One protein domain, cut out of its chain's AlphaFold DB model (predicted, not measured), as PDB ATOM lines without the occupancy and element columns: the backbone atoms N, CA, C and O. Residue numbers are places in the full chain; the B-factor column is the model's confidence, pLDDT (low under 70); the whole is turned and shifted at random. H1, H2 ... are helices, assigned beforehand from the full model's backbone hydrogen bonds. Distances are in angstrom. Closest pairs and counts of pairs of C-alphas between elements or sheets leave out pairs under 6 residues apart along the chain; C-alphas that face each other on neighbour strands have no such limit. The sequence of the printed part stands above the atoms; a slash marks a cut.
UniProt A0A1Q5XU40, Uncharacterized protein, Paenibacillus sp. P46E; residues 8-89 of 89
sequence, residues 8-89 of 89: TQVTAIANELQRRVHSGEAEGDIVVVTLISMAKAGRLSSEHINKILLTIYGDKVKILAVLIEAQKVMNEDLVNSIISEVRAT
ATOM      1  N   THR A   8     162.467 172.059 185.982       96.31
ATOM      2  CA  THR A   8     162.285 171.402 184.678       96.31
ATOM      3  C   THR A   8     162.732 169.941 184.714       96.31
ATOM      4  O   THR A   8     162.053 169.075 184.164       96.31
ATOM      5  N   GLN A   9     163.858 169.645 185.374       95.94
ATOM      6  CA  GLN A   9     164.343 168.273 185.541       95.94
ATOM      7  C   GLN A   9     163.412 167.465 186.444       95.94
ATOM      8  O   GLN A   9     163.076 166.333 186.103       95.94
ATOM      9  N   VAL A  10     162.955 168.057 187.551       96.81
ATOM     10  CA  VAL A  10     161.988 167.444 188.474       96.81
ATOM     11  C   VAL A  10     160.702 167.083 187.728       96.81
ATOM     12  O   VAL A  10     160.260 165.941 187.798       96.81
ATOM     13  N   THR A  11     160.157 168.007 186.934       97.12
ATOM     14  CA  THR A  11     158.942 167.781 186.130       97.12
ATOM     15  C   THR A  11     159.141 166.681 185.083       97.12
ATOM     16  O   THR A  11     158.286 165.809 184.925       97.12
ATOM     17  N   ALA A  12     160.274 166.680 184.373       97.00
ATOM     18  CA  ALA A  12     160.570 165.662 183.368       97.00
ATOM     19  C   ALA A  12     160.689 164.258 183.986       97.00
ATOM     20  O   ALA A  12     160.123 163.301 183.459       97.00
ATOM     21  N   ILE A  13     161.379 164.146 185.126       96.38
ATOM     22  CA  ILE A  13     161.503 162.893 185.880       96.38
ATOM     23  C   ILE A  13     160.134 162.440 186.389       96.38
ATOM     24  O   ILE A  13     159.797 161.268 186.242       96.38
ATOM     25  N   ALA A  14     159.332 163.354 186.935       97.12
ATOM     26  CA  ALA A  14     157.997 163.048 187.434       97.12
ATOM     27  C   ALA A  14     157.098 162.443 186.345       97.12
ATOM     28  O   ALA A  14     156.483 161.401 186.566       97.12
ATOM     29  N   ASN A  15     157.085 163.044 185.153       97.25
ATOM     30  CA  ASN A  15     156.292 162.562 184.020       97.25
ATOM     31  C   ASN A  15     156.778 161.199 183.502       97.25
ATOM     32  O   ASN A  15     155.966 160.323 183.208       97.25
ATOM     33  N   GLU A  16     158.094 160.986 183.415       97.31
ATOM     34  CA  GLU A  16     158.635 159.696 182.968       97.31
ATOM     35  C   GLU A  16     158.381 158.581 183.993       97.31
ATOM     36  O   GLU A  16     157.996 157.473 183.619       97.31
ATOM     37  N   LEU A  17     158.535 158.862 185.290       96.69
ATOM     38  CA  LEU A  17     158.209 157.900 186.344       96.69
ATOM     39  C   LEU A  17     156.711 157.601 186.382       96.69
ATOM     40  O   LEU A  17     156.330 156.440 186.512       96.69
ATOM     41  N   GLN A  18     155.860 158.614 186.195       96.94
ATOM     42  CA  GLN A  18     154.416 158.429 186.084       96.94
ATOM     43  C   GLN A  18     154.086 157.467 184.940       96.94
ATOM     44  O   GLN A  18     153.314 156.529 185.141       96.94
ATOM     45  N   ARG A  19     154.683 157.660 183.756       97.62
ATOM     46  CA  ARG A  19     154.491 156.768 182.605       97.62
ATOM     47  C   ARG A  19     154.869 155.325 182.946       97.62
ATOM     48  O   ARG A  19     154.073 154.428 182.690       97.62
ATOM     49  N   ARG A  20     156.049 155.112 183.543       96.88
ATOM     50  CA  ARG A  20     156.564 153.773 183.888       96.88
ATOM     51  C   ARG A  20     155.727 153.056 184.939       96.88
ATOM     52  O   ARG A  20     155.474 151.865 184.805       96.88
ATOM     53  N   VAL A  21     155.289 153.770 185.976       95.31
ATOM     54  CA  VAL A  21     154.429 153.194 187.019       95.31
ATOM     55  C   VAL A  21     153.079 152.790 186.424       95.31
ATOM     56  O   VAL A  21     152.607 151.685 186.671       95.31
ATOM     57  N   HIS A  22     152.479 153.630 185.572       94.56
ATOM     58  CA  HIS A  22     151.205 153.304 184.923       94.56
ATOM     59  C   HIS A  22     151.302 152.165 183.901       94.56
ATOM     60  O   HIS A  22     150.323 151.443 183.719       94.56
ATOM     61  N   SER A  23     152.449 151.989 183.237       96.56
ATOM     62  CA  SER A  23     152.668 150.866 182.317       96.56
ATOM     63  C   SER A  23     153.110 149.573 183.010       96.56
ATOM     64  O   SER A  23     153.229 148.548 182.343       96.56
ATOM     65  N   GLY A  24     153.341 149.592 184.329       95.38
ATOM     66  CA  GLY A  24     153.872 148.448 185.078       95.38
ATOM     67  C   GLY A  24     155.363 148.180 184.832       95.38
ATOM     68  O   GLY A  24     155.862 147.126 185.209       95.38
ATOM     69  N   GLU A  25     156.086 149.118 184.210       94.38
ATOM     70  CA  GLU A  25     157.542 149.054 184.002       94.38
ATOM     71  C   GLU A  25     158.340 149.357 185.283       94.38
ATOM     72  O   GLU A  25     159.539 149.079 185.338       94.38
ATOM     73  N   ALA A  26     157.711 149.971 186.290       93.31
ATOM     74  CA  ALA A  26     158.334 150.297 187.567       93.31
ATOM     75  C   ALA A  26     157.369 150.079 188.738       93.31
ATOM     76  O   ALA A  26     156.220 150.523 188.699       93.31
ATOM     77  N   GLU A  27     157.866 149.448 189.800       91.56
ATOM     78  CA  GLU A  27     157.141 149.278 191.060       91.56
ATOM     79  C   GLU A  27     157.263 150.537 191.931       91.56
ATOM     80  O   GLU A  27     158.291 151.224 191.941       91.56
ATOM     81  N   GLY A  28     156.184 150.883 192.634       89.69
ATOM     82  CA  GLY A  28     156.075 152.171 193.318       89.69
ATOM     83  C   GLY A  28     157.042 152.349 194.491       89.69
ATOM     84  O   GLY A  28     157.542 153.452 194.716       89.69
ATOM     85  N   ASP A  29     157.346 151.272 195.205       87.31
ATOM     86  CA  ASP A  29     158.340 151.225 196.277       87.31
ATOM     87  C   ASP A  29     159.771 151.402 195.734       87.31
ATOM     88  O   ASP A  29     160.530 152.200 196.284       87.31
ATOM     89  N   ILE A  30     160.120 150.774 194.602       88.50
ATOM     90  CA  ILE A  30     161.410 150.973 193.912       88.50
ATOM     91  C   ILE A  30     161.574 152.432 193.471       88.50
ATOM     92  O   ILE A  30     162.663 153.011 193.587       88.50
ATOM     93  N   VAL A  31     160.496 153.056 192.988       94.25
ATOM     94  CA  VAL A  31     160.501 154.486 192.653       94.25
ATOM     95  C   VAL A  31     160.825 155.322 193.886       94.25
ATOM     96  O   VAL A  31     161.738 156.147 193.834       94.25
ATOM     97  N   VAL A  32     160.141 155.086 195.009       93.12
ATOM     98  CA  VAL A  32     160.421 155.786 196.272       93.12
ATOM     99  C   VAL A  32     161.877 155.577 196.696       93.12
ATOM    100  O   VAL A  32     162.576 156.555 196.949       93.12
ATOM    101  N   VAL A  33     162.372 154.337 196.692       90.75
ATOM    102  CA  VAL A  33     163.759 154.002 197.062       90.75
ATOM    103  C   VAL A  33     164.774 154.808 196.245       90.75
ATOM    104  O   VAL A  33     165.750 155.346 196.780       90.75
ATOM    105  N   THR A  34     164.522 154.930 194.943       92.00
ATOM    106  CA  THR A  34     165.376 155.680 194.017       92.00
ATOM    107  C   THR A  34     165.368 157.175 194.338       92.00
ATOM    108  O   THR A  34     166.431 157.792 194.433       92.00
ATOM    109  N   LEU A  35     164.187 157.760 194.558       94.06
ATOM    110  CA  LEU A  35     164.039 159.180 194.890       94.06
ATOM    111  C   LEU A  35     164.738 159.536 196.207       94.06
ATOM    112  O   LEU A  35     165.455 160.535 196.283       94.06
ATOM    113  N   ILE A  36     164.598 158.680 197.217       90.94
ATOM    114  CA  ILE A  36     165.281 158.820 198.504       90.94
ATOM    115  C   ILE A  36     166.804 158.757 198.334       90.94
ATOM    116  O   ILE A  36     167.527 159.615 198.845       90.94
ATOM    117  N   SER A  37     167.301 157.796 197.551       89.88
ATOM    118  CA  SER A  37     168.735 157.667 197.256       89.88
ATOM    119  C   SER A  37     169.291 158.918 196.562       89.88
ATOM    120  O   SER A  37     170.395 159.374 196.864       89.88
ATOM    121  N   MET A  38     168.509 159.527 195.667       91.88
ATOM    122  CA  MET A  38     168.867 160.783 195.007       91.88
ATOM    123  C   MET A  38     168.870 161.978 195.969       91.88
ATOM    124  O   MET A  38     169.751 162.835 195.867       91.88
ATOM    125  N   ALA A  39     167.937 162.038 196.921       91.12
ATOM    126  CA  ALA A  39     167.959 163.059 197.966       91.12
ATOM    127  C   ALA A  39     169.168 162.911 198.897       91.12
ATOM    128  O   ALA A  39     169.845 163.899 199.174       91.12
ATOM    129  N   LYS A  40     169.532 161.682 199.283       88.56
ATOM    130  CA  LYS A  40     170.772 161.409 200.032       88.56
ATOM    131  C   LYS A  40     172.033 161.855 199.292       88.56
ATOM    132  O   LYS A  40     172.982 162.316 199.917       88.56
ATOM    133  N   ALA A  41     172.031 161.766 197.964       90.50
ATOM    134  CA  ALA A  41     173.105 162.282 197.116       90.50
ATOM    135  C   ALA A  41     173.067 163.818 196.923       90.50
ATOM    136  O   ALA A  41     173.858 164.358 196.147       90.50
ATOM    137  N   GLY A  42     172.143 164.528 197.580       90.62
ATOM    138  CA  GLY A  42     171.981 165.981 197.481       90.62
ATOM    139  C   GLY A  42     171.417 166.456 196.139       90.62
ATOM    140  O   GLY A  42     171.624 167.609 195.765       90.62
ATOM    141  N   ARG A  43     170.754 165.569 195.384       94.31
ATOM    142  CA  ARG A  43     170.191 165.862 194.051       94.31
ATOM    143  C   ARG A  43     168.732 166.298 194.120       94.31
ATOM    144  O   ARG A  43     168.265 167.013 193.238       94.31
ATOM    145  N   LEU A  44     168.019 165.865 195.155       93.56
ATOM    146  CA  LEU A  44     166.615 166.179 195.402       93.56
ATOM    147  C   LEU A  44     166.435 166.699 196.830       93.56
ATOM    148  O   LEU A  44     167.116 166.248 197.747       93.56
ATOM    149  N   SER A  45     165.498 167.625 197.009       92.25
ATOM    150  CA  SER A  45     164.953 167.988 198.317       92.25
ATOM    151  C   SER A  45     163.690 167.166 198.604       92.25
ATOM    152  O   SER A  45     163.117 166.570 197.685       92.25
ATOM    153  N   SER A  46     163.208 167.173 199.851       89.69
ATOM    154  CA  SER A  46     161.906 166.578 200.191       89.69
ATOM    155  C   SER A  46     160.763 167.202 199.384       89.69
ATOM    156  O   SER A  46     159.884 166.490 198.906       89.69
ATOM    157  N   GLU A  47     160.818 168.516 199.129       91.25
ATOM    158  CA  GLU A  47     159.840 169.212 198.287       91.25
ATOM    159  C   GLU A  47     159.817 168.651 196.857       91.25
ATOM    160  O   GLU A  47     158.744 168.371 196.322       91.25
ATOM    161  N   HIS A  48     160.986 168.421 196.242       95.19
ATOM    162  CA  HIS A  48     161.045 167.801 194.916       95.19
ATOM    163  C   HIS A  48     160.455 166.389 194.925       95.19
ATOM    164  O   HIS A  48     159.747 166.021 193.989       95.19
ATOM    165  N   ILE A  49     160.719 165.604 195.974       94.25
ATOM    166  CA  ILE A  49     160.153 164.256 196.098       94.25
ATOM    167  C   ILE A  49     158.630 164.330 196.213       94.25
ATOM    168  O   ILE A  49     157.942 163.617 195.485       94.25
ATOM    169  N   ASN A  50     158.094 165.221 197.049       91.88
ATOM    170  CA  ASN A  50     156.650 165.411 197.185       91.88
ATOM    171  C   ASN A  50     156.004 165.799 195.850       91.88
ATOM    172  O   ASN A  50     154.997 165.200 195.473       91.88
ATOM    173  N   LYS A  51     156.605 166.732 195.097       94.19
ATOM    174  CA  LYS A  51     156.139 167.101 193.747       94.19
ATOM    175  C   LYS A  51     156.107 165.888 192.814       94.19
ATOM    176  O   LYS A  51     155.086 165.639 192.180       94.19
ATOM    177  N   ILE A  52     157.188 165.104 192.772       96.94
ATOM    178  CA  ILE A  52     157.282 163.903 191.927       96.94
ATOM    179  C   ILE A  52     156.208 162.876 192.309       96.94
ATOM    180  O   ILE A  52     155.478 162.400 191.442       96.94
ATOM    181  N   LEU A  53     156.080 162.543 193.596       95.75
ATOM    182  CA  LEU A  53     155.106 161.558 194.070       95.75
ATOM    183  C   LEU A  53     153.665 162.019 193.815       95.75
ATOM    184  O   LEU A  53     152.823 161.209 193.423       95.75
ATOM    185  N   LEU A  54     153.387 163.317 193.961       95.25
ATOM    186  CA  LEU A  54     152.083 163.888 193.639       95.25
ATOM    187  C   LEU A  54     151.761 163.769 192.148       95.25
ATOM    188  O   LEU A  54     150.647 163.382 191.808       95.25
ATOM    189  N   THR A  55     152.722 164.026 191.260       96.56
ATOM    190  CA  THR A  55     152.537 163.802 189.821       96.56
ATOM    191  C   THR A  55     152.259 162.332 189.513       96.56
ATOM    192  O   THR A  55     151.348 162.034 188.746       96.56
ATOM    193  N   ILE A  56     153.006 161.399 190.107       95.81
ATOM    194  CA  ILE A  56     152.867 159.968 189.801       95.81
ATOM    195  C   ILE A  56     151.503 159.437 190.245       95.81
ATOM    196  O   ILE A  56     150.814 158.783 189.462       95.81
ATOM    197  N   TYR A  57     151.115 159.707 191.493       94.75
ATOM    198  CA  TYR A  57     149.983 159.029 192.125       94.75
ATOM    199  C   TYR A  57     148.705 159.869 192.185       94.75
ATOM    200  O   TYR A  57     147.619 159.296 192.306       94.75
ATOM    201  N   GLY A  58     148.822 161.200 192.127       92.12
ATOM    202  CA  GLY A  58     147.704 162.152 192.158       92.12
ATOM    203  C   GLY A  58     146.899 162.180 193.461       92.12
ATOM    204  O   GLY A  58     145.957 162.958 193.571       92.12
ATOM    205  N   ASP A  59     147.234 161.331 194.434       91.88
ATOM    206  CA  ASP A  59     146.454 161.113 195.646       91.88
ATOM    207  C   ASP A  59     147.353 160.800 196.847       91.88
ATOM    208  O   ASP A  59     148.254 159.959 196.789       91.88
ATOM    209  N   LYS A  60     147.057 161.457 197.969       90.31
ATOM    210  CA  LYS A  60     147.818 161.354 199.215       90.31
ATOM    211  C   LYS A  60     147.783 159.953 199.828       90.31
ATOM    212  O   LYS A  60     148.790 159.516 200.381       90.31
ATOM    213  N   VAL A  61     146.662 159.235 199.737       93.06
ATOM    214  CA  VAL A  61     146.543 157.878 200.296       93.06
ATOM    215  C   VAL A  61     147.467 156.921 199.548       93.06
ATOM    216  O   VAL A  61     148.196 156.159 200.181       93.06
ATOM    217  N   LYS A  62     147.508 157.009 198.216       93.31
ATOM    218  CA  LYS A  62     148.435 156.220 197.391       93.31
ATOM    219  C   LYS A  62     149.897 156.543 197.690       93.31
ATOM    220  O   LYS A  62     150.696 155.619 197.823       93.31
ATOM    221  N   ILE A  63     150.237 157.825 197.850       94.00
ATOM    222  CA  ILE A  63     151.597 158.258 198.215       94.00
ATOM    223  C   ILE A  63     152.012 157.654 199.561       94.00
ATOM    224  O   ILE A  63     153.095 157.085 199.683       94.00
ATOM    225  N   LEU A  64     151.143 157.727 200.572       92.81
ATOM    226  CA  LEU A  64     151.420 157.138 201.882       92.81
ATOM    227  C   LEU A  64     151.584 155.618 201.806       92.81
ATOM    228  O   LEU A  64     152.479 155.086 202.456       92.81
ATOM    229  N   ALA A  65     150.765 154.930 201.007       92.19
ATOM    230  CA  ALA A  65     150.879 153.487 200.825       92.19
ATOM    231  C   ALA A  65     152.258 153.095 200.271       92.19
ATOM    232  O   ALA A  65     152.928 152.253 200.862       92.19
ATOM    233  N   VAL A  66     152.731 153.749 199.202       92.25
ATOM    234  CA  VAL A  66     154.045 153.423 198.614       92.25
ATOM    235  C   VAL A  66     155.218 153.816 199.513       92.25
ATOM    236  O   VAL A  66     156.223 153.112 199.542       92.25
ATOM    237  N   LEU A  67     155.093 154.897 200.292       91.25
ATOM    238  CA  LEU A  67     156.106 155.275 201.280       91.25
ATOM    239  C   LEU A  67     156.211 154.227 202.395       91.25
ATOM    240  O   LEU A  67     157.318 153.861 202.770       91.25
ATOM    241  N   ILE A  68     155.080 153.716 202.896       89.56
ATOM    242  CA  ILE A  68     155.050 152.657 203.918       89.56
ATOM    243  C   ILE A  68     155.653 151.356 203.380       89.56
ATOM    244  O   ILE A  68     156.413 150.700 204.091       89.56
ATOM    245  N   GLU A  69     155.352 150.979 202.134       88.69
ATOM    246  CA  GLU A  69     155.979 149.807 201.512       88.69
ATOM    247  C   GLU A  69     157.498 149.985 201.392       88.69
ATOM    248  O   GLU A  69     158.252 149.099 201.795       88.69
ATOM    249  N   ALA A  70     157.967 151.168 200.982       87.38
ATOM    250  CA  ALA A  70     159.395 151.469 200.924       87.38
ATOM    251  C   ALA A  70     160.093 151.369 202.299       87.38
ATOM    252  O   ALA A  70     161.249 150.955 202.367       87.38
ATOM    253  N   GLN A  71     159.408 151.659 203.414       84.62
ATOM    254  CA  GLN A  71     159.983 151.489 204.761       84.62
ATOM    255  C   GLN A  71     160.307 150.036 205.119       84.62
ATOM    256  O   GLN A  71     161.155 149.787 205.975       84.62
ATOM    257  N   LYS A  72     159.646 149.061 204.486       82.75
ATOM    258  CA  LYS A  72     159.948 147.641 204.715       82.75
ATOM    259  C   LYS A  72     161.292 147.242 204.112       82.75
ATOM    260  O   LYS A  72     161.915 146.298 204.590       82.75
ATOM    261  N   VAL A  73     161.721 147.952 203.069       79.62
ATOM    262  CA  VAL A  73     162.946 147.668 202.309       79.62
ATOM    263  C   VAL A  73     164.083 148.644 202.612       79.62
ATOM    264  O   VAL A  73     165.239 148.306 202.369       79.62
ATOM    265  N   MET A  74     163.801 149.809 203.205       74.38
ATOM    266  CA  MET A  74     164.824 150.725 203.712       74.38
ATOM    267  C   MET A  74     164.475 151.288 205.093       74.38
ATOM    268  O   MET A  74     163.383 151.799 205.325       74.38
ATOM    269  N   ASN A  75     165.436 151.236 206.017       66.56
ATOM    270  CA  ASN A  75     165.319 151.905 207.309       66.56
ATOM    271  C   ASN A  75     165.929 153.305 207.206       66.56
ATOM    272  O   ASN A  75     167.153 153.447 207.269       66.56
ATOM    273  N   GLU A  76     165.094 154.323 206.989       69.25
ATOM    274  CA  GLU A  76     165.579 155.685 206.775       69.25
ATOM    275  C   GLU A  76     164.677 156.756 207.397       69.25
ATOM    276  O   GLU A  76     163.511 156.918 207.030       69.25
ATOM    277  N   ASP A  77     165.275 157.571 208.271       80.19
ATOM    278  CA  ASP A  77     164.682 158.787 208.846       80.19
ATOM    279  C   ASP A  77     164.132 159.742 207.774       80.19
ATOM    280  O   ASP A  77     163.153 160.450 208.009       80.19
ATOM    281  N   LEU A  78     164.707 159.725 206.567       79.12
ATOM    282  CA  LEU A  78     164.246 160.544 205.450       79.12
ATOM    283  C   LEU A  78     162.866 160.108 204.934       79.12
ATOM    284  O   LEU A  78     162.027 160.963 204.663       79.12
ATOM    285  N   VAL A  79     162.578 158.803 204.871       82.31
ATOM    286  CA  VAL A  79     161.232 158.319 204.512       82.31
ATOM    287  C   VAL A  79     160.219 158.757 205.570       82.31
ATOM    288  O   VAL A  79     159.135 159.228 205.228       82.31
ATOM    289  N   ASN A  80     160.588 158.686 206.854       84.62
ATOM    290  CA  ASN A  80     159.755 159.187 207.951       84.62
ATOM    291  C   ASN A  80     159.493 160.701 207.849       84.62
ATOM    292  O   ASN A  80     158.368 161.145 208.102       84.62
ATOM    293  N   SER A  81     160.500 161.488 207.454       83.94
ATOM    294  CA  SER A  81     160.352 162.929 207.217       83.94
ATOM    295  C   SER A  81     159.335 163.200 206.111       83.94
ATOM    296  O   SER A  81     158.392 163.961 206.316       83.94
ATOM    297  N   ILE A  82     159.458 162.511 204.974       82.12
ATOM    298  CA  ILE A  82     158.553 162.688 203.830       82.12
ATOM    299  C   ILE A  82     157.128 162.247 204.178       82.12
ATOM    300  O   ILE A  82     156.175 162.960 203.875       82.12
ATOM    301  N   ILE A  83     156.950 161.126 204.887       84.62
ATOM    302  CA  ILE A  83     155.630 160.708 205.391       84.62
ATOM    303  C   ILE A  83     155.006 161.802 206.266       84.62
ATOM    304  O   ILE A  83     153.807 162.067 206.161       84.62
ATOM    305  N   SER A  84     155.801 162.428 207.135       87.06
ATOM    306  CA  SER A  84     155.327 163.490 208.027       87.06
ATOM    307  C   SER A  84     154.893 164.733 207.246       87.06
ATOM    308  O   SER A  84     153.821 165.271 207.513       87.06
ATOM    309  N   GLU A  85     155.663 165.137 206.233       85.25
ATOM    310  CA  GLU A  85     155.322 166.249 205.333       85.25
ATOM    311  C   GLU A  85     154.045 165.970 204.523       85.25
ATOM    312  O   GLU A  85     153.130 166.796 204.487       85.25
ATOM    313  N   VAL A  86     153.933 164.776 203.934       82.88
ATOM    314  CA  VAL A  86     152.735 164.356 203.191       82.88
ATOM    315  C   VAL A  86     151.513 164.340 204.108       82.88
ATOM    316  O   VAL A  86     150.426 164.733 203.702       82.88
ATOM    317  N   ARG A  87     151.649 163.915 205.369       84.12
ATOM    318  CA  ARG A  87     150.542 163.943 206.341       84.12
ATOM    319  C   ARG A  87     150.092 165.359 206.700       84.12
ATOM    320  O   ARG A  87     148.901 165.517 206.962       84.12
ATOM    321  N   ALA A  88     150.994 166.336 206.689       82.69
ATOM    322  CA  ALA A  88     150.722 167.725 207.059       82.69
ATOM    323  C   ALA A  88     150.094 168.579 205.939       82.69
ATOM    324  O   ALA A  88     149.560 169.645 206.240       82.69
ATOM    325  N   THR A  89     150.156 168.123 204.682       71.12
ATOM    326  CA  THR A  89     149.516 168.757 203.509       71.12
ATOM    327  C   THR A  89     148.075 168.309 203.309       71.12
ATOM    328  O   THR A  89     147.252 169.146 202.891       71.12
TER     329      THR A  89
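What this domain is: This is residues 8 to 89 of the 89 residues of an uncharacterized protein of Paenibacillus sp. P46E (UniProt A0A1Q5XU40). H1, H2 and H3 form a triangle, and the hairpin of H4 and H5 crosses H2 and H3 on the side away from H1. The 82 printed residues include five named helices, H1 to H5 in order, and no named strand: all helix. The whole is compact, radius of gyration of the C-alphas 11.4 A, spanning 29 by 24 by 24 A.

How they stand to each other: H1, residues 8 to 23, touches H3, residues 46 to 57, with C-alphas 18 and 56 closest at 4.3 A. H2, residues 28 to 40, and H3 form a hairpin but only just touch, with 3 pairs of C-alphas within 8 A; closest are 35 and 49, 6.5 A. H4, residues 60 to 73, and H5, residues 77 to 88, form a hairpin at a shallow tilt of 14 degrees; C-alphas 64 and 83 are closest, 6.5 A. H1 is apart from H4 and H5. Every O i to N i+4 pair is within hydrogen-bond range in H1, H2, H3 and H5, and 8 of 10 in H4.

Where its parts are: H1 begins at C-alpha 8 (162.285, 171.402, 184.678) and is 22.8 A long; H5 ends at C-alpha 88 (150.722, 167.725, 207.059).

The domain as a whole: The printed part has no cut; the links are tight. Residues 75 to 76 are under pLDDT 70.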